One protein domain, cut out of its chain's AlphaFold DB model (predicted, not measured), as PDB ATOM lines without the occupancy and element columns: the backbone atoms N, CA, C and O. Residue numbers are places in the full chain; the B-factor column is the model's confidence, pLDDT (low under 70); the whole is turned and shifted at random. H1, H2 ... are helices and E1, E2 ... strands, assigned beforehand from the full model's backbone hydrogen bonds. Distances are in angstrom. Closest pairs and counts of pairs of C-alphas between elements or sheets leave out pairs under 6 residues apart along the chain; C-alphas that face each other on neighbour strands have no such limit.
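What this domain is: This is residues 201 to 303 of the 304 residues of an uncharacterized protein of Hyaloscypha bicolor E (UniProt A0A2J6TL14). A strongly twisted wall of four antiparallel strands has two helices, H1 and H3, over one face, with H3 starting near the middle of H1 and set steeply to it. The short helix H2 sits at one end of the sheet, by the end of E3. The printed part has 103 residues, in the order H1 E1 E2 E3 H2 E4 H3; the sheet order is E1 - E2 - E3 - E4, and the class is mixed. It is compact, with a radius of gyration of the C-alphas of 13.5 A and spans of 38 by 33 by 20 A.

How they stand to each other: E1, residues 230 to 233, E2, 237 to 245, and E3, 248 to 256, form a meander, each strand the antiparallel neighbour of the one before. N 231 and O 239 are 2.9 A apart; N 242 and O 250, 2.7 A. E4, residues 274 to 283, bends by 64 degrees at residue 277; N 251 of E3 and O 280 are 3.0 A apart. H1, 205 to 218, H2, 262 to 267, and H3, 290 to 301, are on one face of the sheet, making two layers. The closest C-alphas of H1 and E1 are Ile 211 and Trp 232, 6.0 A; of E3 and H2, Val 255 and Gly 264, 6.3 A. H3 lies over E4, slantwise to the strands, at 35 degrees on the local plane. H1 and H3 touch through residues 208 to 212 and 290 to 294 alone, closest at C-alphas 212 and 290, 6.8 A, at a steep tilt of 68 degrees, only just short of about perpendicular, opposite ways. H2 is apart from both. In H1, H2 and H3 every O i to N i+4 pair is within hydrogen-bond range.

Where its parts are: H1 starts at C-alpha 205 (23.221, -3.570, 24.411) and is 19.8 A long; H3 ends at C-alpha 301 (24.574, -8.539, 36.917) after 16.2 A. E2, E3 and E4 measure 24.8 A, 24.9 A and 25.6 A.

The domain as a whole: The C-alphas of Arg 270 and Lys 285, the two farthest apart, are 39.1 A from each other. The printed part has no cut, and the link H1 to E1 is long. Confidence is under 70 at residues 201, 224 to 226 and 271.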
ATOM      1  N   LYS A 201      18.426  -7.056  31.691       64.88
ATOM      2  CA  LYS A 201      17.826  -5.930  30.944       64.88
ATOM      3  C   LYS A 201      18.147  -4.547  31.523       64.88
ATOM      4  O   LYS A 201      17.726  -3.546  30.949       64.88
ATOM      5  N   LEU A 202      18.906  -4.456  32.621       73.44
ATOM      6  CA  LEU A 202      19.244  -3.166  33.253       73.44
ATOM      7  C   LEU A 202      20.026  -2.228  32.333       73.44
ATOM      8  O   LEU A 202      19.920  -1.006  32.442       73.44
ATOM      9  N   LEU A 203      20.831  -2.805  31.445       80.75
ATOM     10  CA  LEU A 203      21.636  -2.079  30.479       80.75
ATOM     11  C   LEU A 203      21.253  -2.523  29.078       80.75
ATOM     12  O   LEU A 203      21.262  -3.713  28.760       80.75
ATOM     13  N   LYS A 204      20.971  -1.556  28.206       85.94
ATOM     14  CA  LYS A 204      20.761  -1.851  26.790       85.94
ATOM     15  C   LYS A 204      22.083  -2.319  26.181       85.94
ATOM     16  O   LYS A 204      23.163  -1.898  26.596       85.94
ATOM     17  N   ALA A 205      22.018  -3.138  25.130       83.19
ATOM     18  CA  ALA A 205      23.221  -3.570  24.411       83.19
ATOM     19  C   ALA A 205      24.062  -2.379  23.895       83.19
ATOM     20  O   ALA A 205      25.291  -2.447  23.880       83.19
ATOM     21  N   SER A 206      23.404  -1.270  23.536       87.06
ATOM     22  CA  SER A 206      24.047  -0.001  23.171       87.06
ATOM     23  C   SER A 206      24.854   0.610  24.318       87.06
ATOM     24  O   SER A 206      25.951   1.122  24.096       87.06
ATOM     25  N   ASP A 207      24.332   0.528  25.542       90.75
ATOM     26  CA  ASP A 207      24.969   1.081  26.734       90.75
ATOM     27  C   ASP A 207      26.221   0.279  27.073       90.75
ATOM     28  O   ASP A 207      27.289   0.853  27.269       90.75
ATOM     29  N   LEU A 208      26.121  -1.053  27.036       90.94
ATOM     30  CA  LEU A 208      27.256  -1.954  27.241       90.94
ATOM     31  C   LEU A 208      28.379  -1.679  26.241       90.94
ATOM     32  O   LEU A 208      29.542  -1.581  26.635       90.94
ATOM     33  N   LYS A 209      28.042  -1.494  24.960       93.50
ATOM     34  CA  LYS A 209      29.029  -1.150  23.931       93.50
ATOM     35  C   LYS A 209      29.702   0.190  24.221       93.50
ATOM     36  O   LYS A 209      30.927   0.272  24.198       93.50
ATOM     37  N   SER A 210      28.920   1.207  24.578       93.69
ATOM     38  CA  SER A 210      29.451   2.522  24.946       93.69
ATOM     39  C   SER A 210      30.365   2.461  26.174       93.69
ATOM     40  O   SER A 210      31.417   3.100  26.194       93.69
ATOM     41  N   ILE A 211      30.012   1.680  27.197       93.56
ATOM     42  CA  ILE A 211      30.840   1.495  28.395       93.56
ATOM     43  C   ILE A 211      32.168   0.834  28.022       93.56
ATOM     44  O   ILE A 211      33.217   1.330  28.429       93.56
ATOM     45  N   TRP A 212      32.141  -0.240  27.228       94.81
ATOM     46  CA  TRP A 212      33.352  -0.932  26.784       94.81
ATOM     47  C   TRP A 212      34.260  -0.025  25.946       94.81
ATOM     48  O   TRP A 212      35.460   0.041  26.202       94.81
ATOM     49  N   GLU A 213      33.705   0.733  24.999       94.56
ATOM     50  CA  GLU A 213      34.474   1.685  24.189       94.56
ATOM     51  C   GLU A 213      35.093   2.789  25.058       94.56
ATOM     52  O   GLU A 213      36.272   3.114  24.906       94.56
ATOM     53  N   ASN A 214      34.343   3.321  26.029       92.38
ATOM     54  CA  ASN A 214      34.856   4.311  26.974       92.38
ATOM     55  C   ASN A 214      35.934   3.733  27.901       92.38
ATOM     56  O   ASN A 214      36.923   4.418  28.165       92.38
ATOM     57  N   LEU A 215      35.791   2.487  28.366       90.81
ATOM     58  CA  LEU A 215      36.821   1.774  29.129       90.81
ATOM     59  C   LEU A 215      38.069   1.531  28.288       90.81
ATOM     60  O   LEU A 215      39.175   1.718  28.778       90.81
ATOM     61  N   LYS A 216      37.916   1.172  27.015       91.25
ATOM     62  CA  LYS A 216      39.039   0.963  26.102       91.25
ATOM     63  C   LYS A 216      39.794   2.264  25.827       91.25
ATOM     64  O   LYS A 216      41.016   2.286  25.914       91.25
ATOM     65  N   MET A 217      39.080   3.351  25.534       88.81
ATOM     66  CA  MET A 217      39.692   4.648  25.222       88.81
ATOM     67  C   MET A 217      40.285   5.333  26.455       88.81
ATOM     68  O   MET A 217      41.390   5.864  26.400       88.81
ATOM     69  N   LYS A 218      39.554   5.338  27.574       85.06
ATOM     70  CA  LYS A 218      39.938   6.071  28.789       85.06
ATOM     71  C   LYS A 218      40.618   5.194  29.837       85.06
ATOM     72  O   LYS A 218      41.149   5.717  30.809       85.06
ATOM     73  N   GLY A 219      40.634   3.875  29.664       77.12
ATOM     74  CA  GLY A 219      41.207   2.936  30.629       77.12
ATOM     75  C   GLY A 219      42.705   3.119  30.827       77.12
ATOM     76  O   GLY A 219      43.187   2.936  31.941       77.12
ATOM     77  N   ALA A 220      43.434   3.559  29.802       79.12
ATOM     78  CA  ALA A 220      44.854   3.891  29.918       79.12
ATOM     79  C   ALA A 220      45.110   5.294  30.506       79.12
ATOM     80  O   ALA A 220      46.212   5.565  30.972       79.12
ATOM     81  N   ALA A 221      44.109   6.180  30.521       81.06
ATOM     82  CA  ALA A 221      44.278   7.555  30.975       81.06
ATOM     83  C   ALA A 221      44.298   7.635  32.506       81.06
ATOM     84  O   ALA A 221      43.353   7.216  33.177       81.06
ATOM     85  N   ASP A 222      45.358   8.201  33.078       74.44
ATOM     86  CA  ASP A 222      45.388   8.473  34.510       74.44
ATOM     87  C   ASP A 222      44.531   9.689  34.853       74.44
ATOM     88  O   ASP A 222      44.873  10.842  34.586       74.44
ATOM     89  N   PHE A 223      43.384   9.415  35.479       73.50
ATOM     90  CA  PHE A 223      42.520  10.439  36.048       73.50
ATOM     91  C   PHE A 223      43.198  11.045  37.279       73.50
ATOM     92  O   PHE A 223      43.071  10.538  38.401       73.50
ATOM     93  N   GLY A 224      43.934  12.133  37.052       64.25
ATOM     94  CA  GLY A 224      44.537  12.939  38.106       64.25
ATOM     95  C   GLY A 224      43.508  13.474  39.107       64.25
ATOM     96  O   GLY A 224      42.294  13.470  38.875       64.25
ATOM     97  N   THR A 225      44.002  13.943  40.251       55.69
ATOM     98  CA  THR A 225      43.187  14.534  41.317       55.69
ATOM     99  C   THR A 225      42.360  15.701  40.767       55.69
ATOM    100  O   THR A 225      42.919  16.701  40.332       55.69
ATOM    101  N   GLY A 226      41.031  15.568  40.767       58.00
ATOM    102  CA  GLY A 226      40.098  16.598  40.289       58.00
ATOM    103  C   GLY A 226      39.459  16.327  38.921       58.00
ATOM    104  O   GLY A 226      38.465  16.968  38.595       58.00
ATOM    105  N   SER A 227      39.949  15.352  38.147       71.56
ATOM    106  CA  SER A 227      39.244  14.903  36.939       71.56
ATOM    107  C   SER A 227      38.092  13.967  37.292       71.56
ATOM    108  O   SER A 227      38.235  13.079  38.137       71.56
ATOM    109  N   SER A 228      36.946  14.149  36.627       79.25
ATOM    110  CA  SER A 228      35.817  13.232  36.776       79.25
ATOM    111  C   SER A 228      36.234  11.834  36.328       79.25
ATOM    112  O   SER A 228      36.680  11.632  35.200       79.25
ATOM    113  N   ARG A 229      36.080  10.873  37.236       88.44
ATOM    114  CA  ARG A 229      36.343   9.453  36.992       88.44
ATOM    115  C   ARG A 229      35.191   8.759  36.274       88.44
ATOM    116  O   ARG A 229      35.327   7.605  35.887       88.44
ATOM    117  N   THR A 230      34.064   9.436  36.091       91.94
ATOM    118  CA  THR A 230      32.897   8.860  35.429       91.94
ATOM    119  C   THR A 230      33.178   8.676  33.943       91.94
ATOM    120  O   THR A 230      33.370   9.639  33.197       91.94
ATOM    121  N   ILE A 231      33.203   7.420  33.505       91.62
ATOM    122  CA  ILE A 231      33.437   7.051  32.105       91.62
ATOM    123  C   ILE A 231      32.135   6.970  31.317       91.62
ATOM    124  O   ILE A 231      32.139   7.246  30.120       91.62
ATOM    125  N   TRP A 232      31.038   6.635  31.993       94.12
ATOM    126  CA  TRP A 232      29.707   6.526  31.416       94.12
ATOM    127  C   TRP A 232      28.652   6.796  32.489       94.12
ATOM    128  O   TRP A 232      28.850   6.471  33.659       94.12
ATOM    129  N   LYS A 233      27.529   7.396  32.105       93.69
ATOM    130  CA  LYS A 233      26.409   7.682  33.004       93.69
ATOM    131  C   LYS A 233      25.110   7.759  32.213       93.69
ATOM    132  O   LYS A 233      25.080   8.375  31.151       93.69
ATOM    133  N   ASN A 234      24.038   7.216  32.777       92.75
ATOM    134  CA  ASN A 234      22.667   7.487  32.358       92.75
ATOM    135  C   ASN A 234      21.854   8.049  33.548       92.75
ATOM    136  O   ASN A 234      22.430   8.548  34.520       92.75
ATOM    137  N   ARG A 235      20.516   8.045  33.459       91.31
ATOM    138  CA  ARG A 235      19.651   8.566  34.533       91.31
ATOM    139  C   ARG A 235      19.752   7.735  35.817       91.31
ATOM    140  O   ARG A 235      19.843   8.306  36.899       91.31
ATOM    141  N   ASP A 236      19.827   6.417  35.701       90.44
ATOM    142  CA  ASP A 236      19.732   5.482  36.829       90.44
ATOM    143  C   ASP A 236      21.082   4.977  37.338       90.44
ATOM    144  O   ASP A 236      21.265   4.771  38.533       90.44
ATOM    145  N   PHE A 237      22.045   4.823  36.442       93.31
ATOM    146  CA  PHE A 237      23.315   4.151  36.652       93.31
ATOM    147  C   PHE A 237      24.486   5.000  36.158       93.31
ATOM    148  O   PHE A 237      24.355   5.908  35.328       93.31
ATOM    149  N   ARG A 238      25.674   4.669  36.651       94.38
ATOM    150  CA  ARG A 238      26.943   5.200  36.166       94.38
ATOM    151  C   ARG A 238      28.047   4.166  36.287       94.38
ATOM    152  O   ARG A 238      27.981   3.255  37.111       94.38
ATOM    153  N   VAL A 239      29.078   4.354  35.478       94.38
ATOM    154  CA  VAL A 239      30.327   3.612  35.569       94.38
ATOM    155  C   VAL A 239      31.443   4.598  35.851       94.38
ATOM    156  O   VAL A 239      31.653   5.548  35.092       94.38
ATOM    157  N   ASP A 240      32.171   4.345  36.929       93.44
ATOM    158  CA  ASP A 240      33.327   5.134  37.324       93.44
ATOM    159  C   ASP A 240      34.608   4.317  37.126       93.44
ATOM    160  O   ASP A 240      34.702   3.156  37.523       93.44
ATOM    161  N   ALA A 241      35.623   4.935  36.527       92.19
ATOM    162  CA  ALA A 241      36.970   4.401  36.464       92.19
ATOM    163  C   ALA A 241      37.686   4.601  37.806       92.19
ATOM    164  O   ALA A 241      37.820   5.702  38.335       92.19
ATOM    165  N   GLY A 242      38.181   3.509  38.359       88.50
ATOM    166  CA  GLY A 242      39.049   3.489  39.521       88.50
ATOM    167  C   GLY A 242      40.512   3.776  39.179       88.50
ATOM    168  O   GLY A 242      40.873   4.331  38.135       88.50
ATOM    169  N   PHE A 243      41.382   3.386  40.104       87.06
ATOM    170  CA  PHE A 243      42.825   3.518  39.941       87.06
ATOM    171  C   PHE A 243      43.357   2.572  38.850       87.06
ATOM    172  O   PHE A 243      42.819   1.478  38.649       87.06
ATOM    173  N   LEU A 244      44.413   3.009  38.158       89.25
ATOM    174  CA  LEU A 244      45.249   2.143  37.331       89.25
ATOM    175  C   LEU A 244      46.298   1.516  38.235       89.25
ATOM    176  O   LEU A 244      46.949   2.229  39.000       89.25
ATOM    177  N   LYS A 245      46.494   0.207  38.141       89.31
ATOM    178  CA  LYS A 245      47.633  -0.457  38.768       89.31
ATOM    179  C   LYS A 245      48.143  -1.549  37.843       89.31
ATOM    180  O   LYS A 245      47.357  -2.360  37.378       89.31
ATOM    181  N   ASP A 246      49.442  -1.543  37.561       90.44
ATOM    182  CA  ASP A 246      50.115  -2.570  36.755       90.44
ATOM    183  C   ASP A 246      49.497  -2.790  35.354       90.44
ATOM    184  O   ASP A 246      49.575  -3.871  34.781       90.44
ATOM    185  N   GLY A 247      48.886  -1.747  34.773       87.69
ATOM    186  CA  GLY A 247      48.170  -1.832  33.494       87.69
ATOM    187  C   GLY A 247      46.736  -2.365  33.602       87.69
ATOM    188  O   GLY A 247      46.062  -2.498  32.586       87.69
ATOM    189  N   VAL A 248      46.230  -2.605  34.809       91.44
ATOM    190  CA  VAL A 248      44.845  -3.004  35.066       91.44
ATOM    191  C   VAL A 248      44.072  -1.824  35.642       91.44
ATOM    192  O   VAL A 248      44.414  -1.270  36.691       91.44
ATOM    193  N   ARG A 249      43.010  -1.418  34.948       92.06
ATOM    194  CA  ARG A 249      42.080  -0.383  35.397       92.06
ATOM    195  C   ARG A 249      40.948  -1.039  36.169       92.06
ATOM    196  O   ARG A 249      40.169  -1.812  35.614       92.06
ATOM    197  N   HIS A 250      40.808  -0.697  37.443       93.12
ATOM    198  CA  HIS A 250      39.588  -1.039  38.168       93.12
ATOM    199  C   HIS A 250      38.456  -0.111  37.753       93.12
ATOM    200  O   HIS A 250      38.699   1.046  37.429       93.12
ATOM    201  N   TRP A 251      37.221  -0.590  37.795       93.75
ATOM    202  CA  TRP A 251      36.040   0.222  37.526       93.75
ATOM    203  C   TRP A 251      34.870  -0.242  38.388       93.75
ATOM    204  O   TRP A 251      34.871  -1.360  38.903       93.75
ATOM    205  N   GLU A 252      33.897   0.634  38.595       94.56
ATOM    206  CA  GLU A 252      32.760   0.391  39.478       94.56
ATOM    207  C   GLU A 252      31.461   0.728  38.755       94.56
ATOM    208  O   GLU A 252      31.319   1.827  38.218       94.56
ATOM    209  N   PHE A 253      30.514  -0.211  38.765       93.56
ATOM    210  CA  PHE A 253      29.143   0.024  38.332       93.56
ATOM    211  C   PHE A 253      28.314   0.451  39.540       93.56
ATOM    212  O   PHE A 253      28.322  -0.219  40.577       93.56
ATOM    213  N   GLN A 254      27.633   1.584  39.427       94.25
ATOM    214  CA  GLN A 254      26.925   2.198  40.542       94.25
ATOM    215  C   GLN A 254      25.529   2.653  40.124       94.25
ATOM    216  O   GLN A 254      25.324   3.096  38.994       94.25
ATOM    217  N   VAL A 255      24.590   2.615  41.064       93.94
ATOM    218  CA  VAL A 255      23.303   3.307  40.962       93.94
ATOM    219  C   VAL A 255      23.498   4.761  41.374       93.94
ATOM    220  O   VAL A 255      24.168   5.052  42.367       93.94
ATOM    221  N   ASN A 256      22.921   5.685  40.614       93.75
ATOM    222  CA  ASN A 256      22.892   7.105  40.950       93.75
ATOM    223  C   ASN A 256      22.014   7.348  42.188       93.75
ATOM    224  O   ASN A 256      21.090   6.592  42.442       93.75
ATOM    225  N   GLY A 257      22.232   8.440  42.924       91.62
ATOM    226  CA  GLY A 257      21.436   8.775  44.121       91.62
ATOM    227  C   GLY A 257      20.004   9.240  43.865       91.62
ATOM    228  O   GLY A 257      19.252   9.460  44.806       91.62
ATOM    229  N   SER A 258      19.623   9.436  42.606       90.81
ATOM    230  CA  SER A 258      18.258   9.812  42.226       90.81
ATOM    231  C   SER A 258      17.832   9.037  40.978       90.81
ATOM    232  O   SER A 258      17.676   9.631  39.911       90.81
ATOM    233  N   PRO A 259      17.716   7.700  41.078       90.06
ATOM    234  CA  PRO A 259      17.314   6.867  39.965       90.06
ATOM    235  C   PRO A 259      15.832   7.112  39.677       90.06
ATOM    236  O   PRO A 259      15.015   7.319  40.578       90.06
ATOM    237  N   VAL A 260      15.485   7.104  38.398       88.69
ATOM    238  CA  VAL A 260      14.124   7.340  37.912       88.69
ATOM    239  C   VAL A 260      13.352   6.021  37.885       88.69
ATOM    240  O   VAL A 260      12.204   5.965  38.332       88.69
ATOM    241  N   SER A 261      14.008   4.956  37.424       87.00
ATOM    242  CA  SER A 261      13.464   3.607  37.288       87.00
ATOM    243  C   SER A 261      13.148   2.956  38.637       87.00
ATOM    244  O   SER A 261      13.845   3.152  39.638       87.00
ATOM    245  N   ARG A 262      12.108   2.113  38.658       86.38
ATOM    246  CA  ARG A 262      11.735   1.309  39.835       86.38
ATOM    247  C   ARG A 262      12.882   0.401  40.278       86.38
ATOM    248  O   ARG A 262      13.132   0.279  41.473       86.38
ATOM    249  N   VAL A 263      13.610  -0.179  39.322       85.44
ATOM    250  CA  VAL A 263      14.737  -1.068  39.625       85.44
ATOM    251  C   VAL A 263      15.920  -0.299  40.201       85.44
ATOM    252  O   VAL A 263      16.465  -0.714  41.219       85.44
ATOM    253  N   GLY A 264      16.271   0.860  39.636       86.12
ATOM    254  CA  GLY A 264      17.291   1.728  40.220       86.12
ATOM    255  C   GLY A 264      16.925   2.153  41.644       86.12
ATOM    256  O   GLY A 264      17.763   2.078  42.531       86.12
ATOM    257  N   LYS A 265      15.659   2.501  41.913       88.81
ATOM    258  CA  LYS A 265      15.183   2.810  43.277       88.81
ATOM    259  C   LYS A 265      15.233   1.611  44.227       88.81
ATOM    260  O   LYS A 265      15.456   1.809  45.411       88.81
ATOM    261  N   ARG A 266      15.016   0.388  43.732       87.25
ATOM    262  CA  ARG A 266      15.137  -0.853  44.520       87.25
ATOM    263  C   ARG A 266      16.593  -1.153  44.880       87.25
ATOM    264  O   ARG A 266      16.859  -1.626  45.978       87.25
ATOM    265  N   LEU A 267      17.500  -0.904  43.938       87.75
ATOM    266  CA  LEU A 267      18.936  -1.146  44.074       87.75
ATOM    267  C   LEU A 267      19.668  -0.026  44.824       87.75
ATOM    268  O   LEU A 267      20.722  -0.270  45.398       87.75
ATOM    269  N   LEU A 268      19.137   1.198  44.804       86.75
ATOM    270  CA  LEU A 268      19.589   2.279  45.667       86.75
ATOM    271  C   LEU A 268      19.000   2.035  47.058       86.75
ATOM    272  O   LEU A 268      17.818   2.267  47.303       86.75
ATOM    273  N   GLY A 269      19.826   1.535  47.964       80.00
ATOM    274  CA  GLY A 269      19.484   1.265  49.344       80.00
ATOM    275  C   GLY A 269      18.970   2.498  50.087       80.00
ATOM    276  O   GLY A 269      18.897   3.620  49.588       80.00
ATOM    277  N   ARG A 270      18.595   2.284  51.348       75.69
ATOM    278  CA  ARG A 270      17.732   3.208  52.099       75.69
ATOM    279  C   ARG A 270      18.320   4.612  52.324       75.69
ATOM    280  O   ARG A 270      17.551   5.550  52.502       75.69
ATOM    281  N   TYR A 271      19.649   4.753  52.335       65.56
ATOM    282  CA  TYR A 271      20.337   6.019  52.610       65.56
ATOM    283  C   TYR A 271      21.651   6.112  51.820       65.56
ATOM    284  O   TYR A 271      22.667   5.550  52.228       65.56
ATOM    285  N   GLY A 272      21.660   6.840  50.703       72.25
ATOM    286  CA  GLY A 272      22.881   7.049  49.926       72.25
ATOM    287  C   GLY A 272      22.712   8.022  48.764       72.25
ATOM    288  O   GLY A 272      21.634   8.161  48.199       72.25
ATOM    289  N   THR A 273      23.802   8.695  48.387       83.50
ATOM    290  CA  THR A 273      23.873   9.487  47.142       83.50
ATOM    291  C   THR A 273      24.244   8.634  45.928       83.50
ATOM    292  O   THR A 273      24.292   9.147  44.812       83.50
ATOM    293  N   HIS A 274      24.594   7.368  46.155       88.25
ATOM    294  CA  HIS A 274      24.892   6.341  45.162       88.25
ATOM    295  C   HIS A 274      25.088   4.996  45.874       88.25
ATOM    296  O   HIS A 274      25.492   4.973  47.038       88.25
ATOM    297  N   GLU A 275      24.862   3.896  45.159       91.56
ATOM    298  CA  GLU A 275      25.135   2.535  45.639       91.56
ATOM    299  C   GLU A 275      26.047   1.797  44.665       91.56
ATOM    300  O   GLU A 275      25.848   1.856  43.453       91.56
ATOM    301  N   LYS A 276      27.076   1.120  45.183       92.56
ATOM    302  CA  LYS A 276      27.997   0.328  44.363       92.56
ATOM    303  C   LYS A 276      27.418  -1.064  44.170       92.56
ATOM    304  O   LYS A 276      27.269  -1.791  45.142       92.56
ATOM    305  N   LEU A 277      27.153  -1.432  42.921       90.38
ATOM    306  CA  LEU A 277      26.581  -2.732  42.580       90.38
ATOM    307  C   LEU A 277      27.663  -3.789  42.411       90.38
ATOM    308  O   LEU A 277      27.617  -4.839  43.039       90.38
ATOM    309  N   PHE A 278      28.672  -3.502  41.590       91.31
ATOM    310  CA  PHE A 278      29.809  -4.400  41.433       91.31
ATOM    311  C   PHE A 278      31.073  -3.653  41.007       91.31
ATOM    312  O   PHE A 278      31.039  -2.511  40.536       91.31
ATOM    313  N   LYS A 279      32.211  -4.327  41.182       93.00
ATOM    314  CA  LYS A 279      33.535  -3.837  40.811       93.00
ATOM    315  C   LYS A 279      34.148  -4.762  39.769       93.00
ATOM    316  O   LYS A 279      34.218  -5.967  39.984       93.00
ATOM    317  N   GLY A 280      34.626  -4.181  38.678       92.50
ATOM    318  CA  GLY A 280      35.329  -4.885  37.618       92.50
ATOM    319  C   GLY A 280      36.810  -4.522  37.547       92.50
ATOM    320  O   GLY A 280      37.292  -3.558  38.156       92.50
ATOM    321  N   ALA A 281      37.535  -5.319  36.773       92.81
ATOM    322  CA  ALA A 281      38.893  -5.046  36.335       92.81
ATOM    323  C   ALA A 281      38.923  -5.064  34.804       92.81
ATOM    324  O   ALA A 281      38.171  -5.803  34.170       92.81
ATOM    325  N   PHE A 282      39.751  -4.212  34.218       91.50
ATOM    326  CA  PHE A 282      39.919  -4.091  32.779       91.50
ATOM    327  C   PHE A 282      41.411  -3.965  32.484       91.50
ATOM    328  O   PHE A 282      42.033  -2.961  32.835       91.50
ATOM    329  N   ASP A 283      41.998  -5.008  31.905       92.44
ATOM    330  CA  ASP A 283      43.399  -4.992  31.498       92.44
ATOM    331  C   ASP A 283      43.552  -4.105  30.255       92.44
ATOM    332  O   ASP A 283      42.932  -4.326  29.219       92.44
ATOM    333  N   THR A 284      44.347  -3.047  30.387       89.69
ATOM    334  CA  THR A 284      44.593  -2.071  29.317       89.69
ATOM    335  C   THR A 284      45.598  -2.567  28.282       89.69
ATOM    336  O   THR A 284      45.619  -2.045  27.169       89.69
ATOM    337  N   LYS A 285      46.428  -3.560  28.625       90.69
ATOM    338  CA  LYS A 285      47.392  -4.185  27.710       90.69
ATOM    339  C   LYS A 285      46.739  -5.318  26.933       90.69
ATOM    340  O   LYS A 285      46.973  -5.442  25.735       90.69
ATOM    341  N   ASN A 286      45.917  -6.112  27.613       92.44
ATOM    342  CA  ASN A 286      45.151  -7.197  27.016       92.44
ATOM    343  C   ASN A 286      43.650  -6.912  27.129       92.44
ATOM    344  O   ASN A 286      42.952  -7.457  27.984       92.44
ATOM    345  N   VAL A 287      43.175  -5.991  26.287       90.38
ATOM    346  CA  VAL A 287      41.775  -5.564  26.303       90.38
ATOM    347  C   VAL A 287      40.881  -6.725  25.854       90.38
ATOM    348  O   VAL A 287      41.020  -7.159  24.709       90.38
ATOM    349  N   PRO A 288      39.937  -7.194  26.694       91.75
ATOM    350  CA  PRO A 288      39.028  -8.264  26.308       91.75
ATOM    351  C   PRO A 288      38.150  -7.826  25.137       91.75
ATOM    352  O   PRO A 288      37.740  -6.658  25.047       91.75
ATOM    353  N   GLU A 289      37.816  -8.771  24.261       95.44
ATOM    354  CA  GLU A 289      36.846  -8.519  23.202       95.44
ATOM    355  C   GLU A 289      35.483  -8.145  23.792       95.44
ATOM    356  O   GLU A 289      35.115  -8.554  24.896       95.44
ATOM    357  N   PHE A 290      34.713  -7.358  23.039       93.31
ATOM    358  CA  PHE A 290      33.436  -6.836  23.513       93.31
ATOM    359  C   PHE A 290      32.478  -7.943  23.977       93.31
ATOM    360  O   PHE A 290      31.883  -7.815  25.044       93.31
ATOM    361  N   GLU A 291      32.342  -9.034  23.218       93.69
ATOM    362  CA  GLU A 291      31.415 -10.119  23.568       93.69
ATOM    363  C   GLU A 291      31.863 -10.901  24.811       93.69
ATOM    364  O   GLU A 291      31.024 -11.297  25.620       93.69
ATOM    365  N   GLU A 292      33.169 -11.084  25.009       93.81
ATOM    366  CA  GLU A 292      33.710 -11.728  26.210       93.81
ATOM    367  C   GLU A 292      33.480 -10.853  27.448       93.81
ATOM    368  O   GLU A 292      32.914 -11.307  28.447       93.81
ATOM    369  N   TRP A 293      33.823  -9.568  27.350       93.94
ATOM    370  CA  TRP A 293      33.589  -8.595  28.413       93.94
ATOM    371  C   TRP A 293      32.100  -8.476  28.757       93.94
ATOM    372  O   TRP A 293      31.720  -8.512  29.926       93.94
ATOM    373  N   LYS A 294      31.238  -8.392  27.740       92.19
ATOM    374  CA  LYS A 294      29.783  -8.306  27.894       92.19
ATOM    375  C   LYS A 294      29.228  -9.516  28.636       92.19
ATOM    376  O   LYS A 294      28.420  -9.333  29.542       92.19
ATOM    377  N   ARG A 295      29.658 -10.735  28.290       90.75
ATOM    378  CA  ARG A 295      29.243 -11.954  29.003       90.75
ATOM    379  C   ARG A 295      29.648 -11.909  30.471       90.75
ATOM    380  O   ARG A 295      28.813 -12.197  31.316       90.75
ATOM    381  N   ALA A 296      30.876 -11.489  30.778       90.25
ATOM    382  CA  ALA A 296      31.341 -11.366  32.161       90.25
ATOM    383  C   ALA A 296      30.523 -10.339  32.969       90.25
ATOM    384  O   ALA A 296      30.176 -10.578  34.128       90.25
ATOM    385  N   VAL A 297      30.173  -9.205  32.353       90.19
ATOM    386  CA  VAL A 297      29.336  -8.177  32.987       90.19
ATOM    387  C   VAL A 297      27.910  -8.676  33.211       90.19
ATOM    388  O   VAL A 297      27.388  -8.521  34.311       90.19
ATOM    389  N   LEU A 298      27.289  -9.296  32.206       89.44
ATOM    390  CA  LEU A 298      25.930  -9.831  32.322       89.44
ATOM    391  C   LEU A 298      25.843 -10.975  33.339       89.44
ATOM    392  O   LEU A 298      24.907 -10.997  34.131       89.44
ATOM    393  N   ASP A 299      26.835 -11.869  33.376       88.81
ATOM    394  CA  ASP A 299      26.923 -12.919  34.398       88.81
ATOM    395  C   ASP A 299      26.989 -12.312  35.805       88.81
ATOM    396  O   ASP A 299      26.276 -12.745  36.706       88.81
ATOM    397  N   THR A 300      27.765 -11.240  35.988       87.69
ATOM    398  CA  THR A 300      27.844 -10.539  37.279       87.69
ATOM    399  C   THR A 300      26.517  -9.874  37.651       87.69
ATOM    400  O   THR A 300      26.076  -9.990  38.791       87.69
ATOM    401  N   LEU A 301      25.863  -9.204  36.698       84.62
ATOM    402  CA  LEU A 301      24.574  -8.539  36.917       84.62
ATOM    403  C   LEU A 301      23.447  -9.527  37.228       84.62
ATOM    404  O   LEU A 301      22.570  -9.200  38.017       84.62
ATOM    405  N   SER A 302      23.492 -10.735  36.663       84.69
ATOM    406  CA  SER A 302      22.498 -11.784  36.928       84.69
ATOM    407  C   SER A 302      22.501 -12.293  38.376       84.69
ATOM    408  O   SER A 302      21.556 -12.952  38.799       84.69
ATOM    409  N   ARG A 303      23.560 -11.992  39.141       83.44
ATOM    410  CA  ARG A 303      23.725 -12.401  40.546       83.44
ATOM    411  C   ARG A 303      23.284 -11.332  41.552       83.44
ATOM    412  O   ARG A 303      23.364 -11.595  42.752       83.44
TER     413      ARG A 303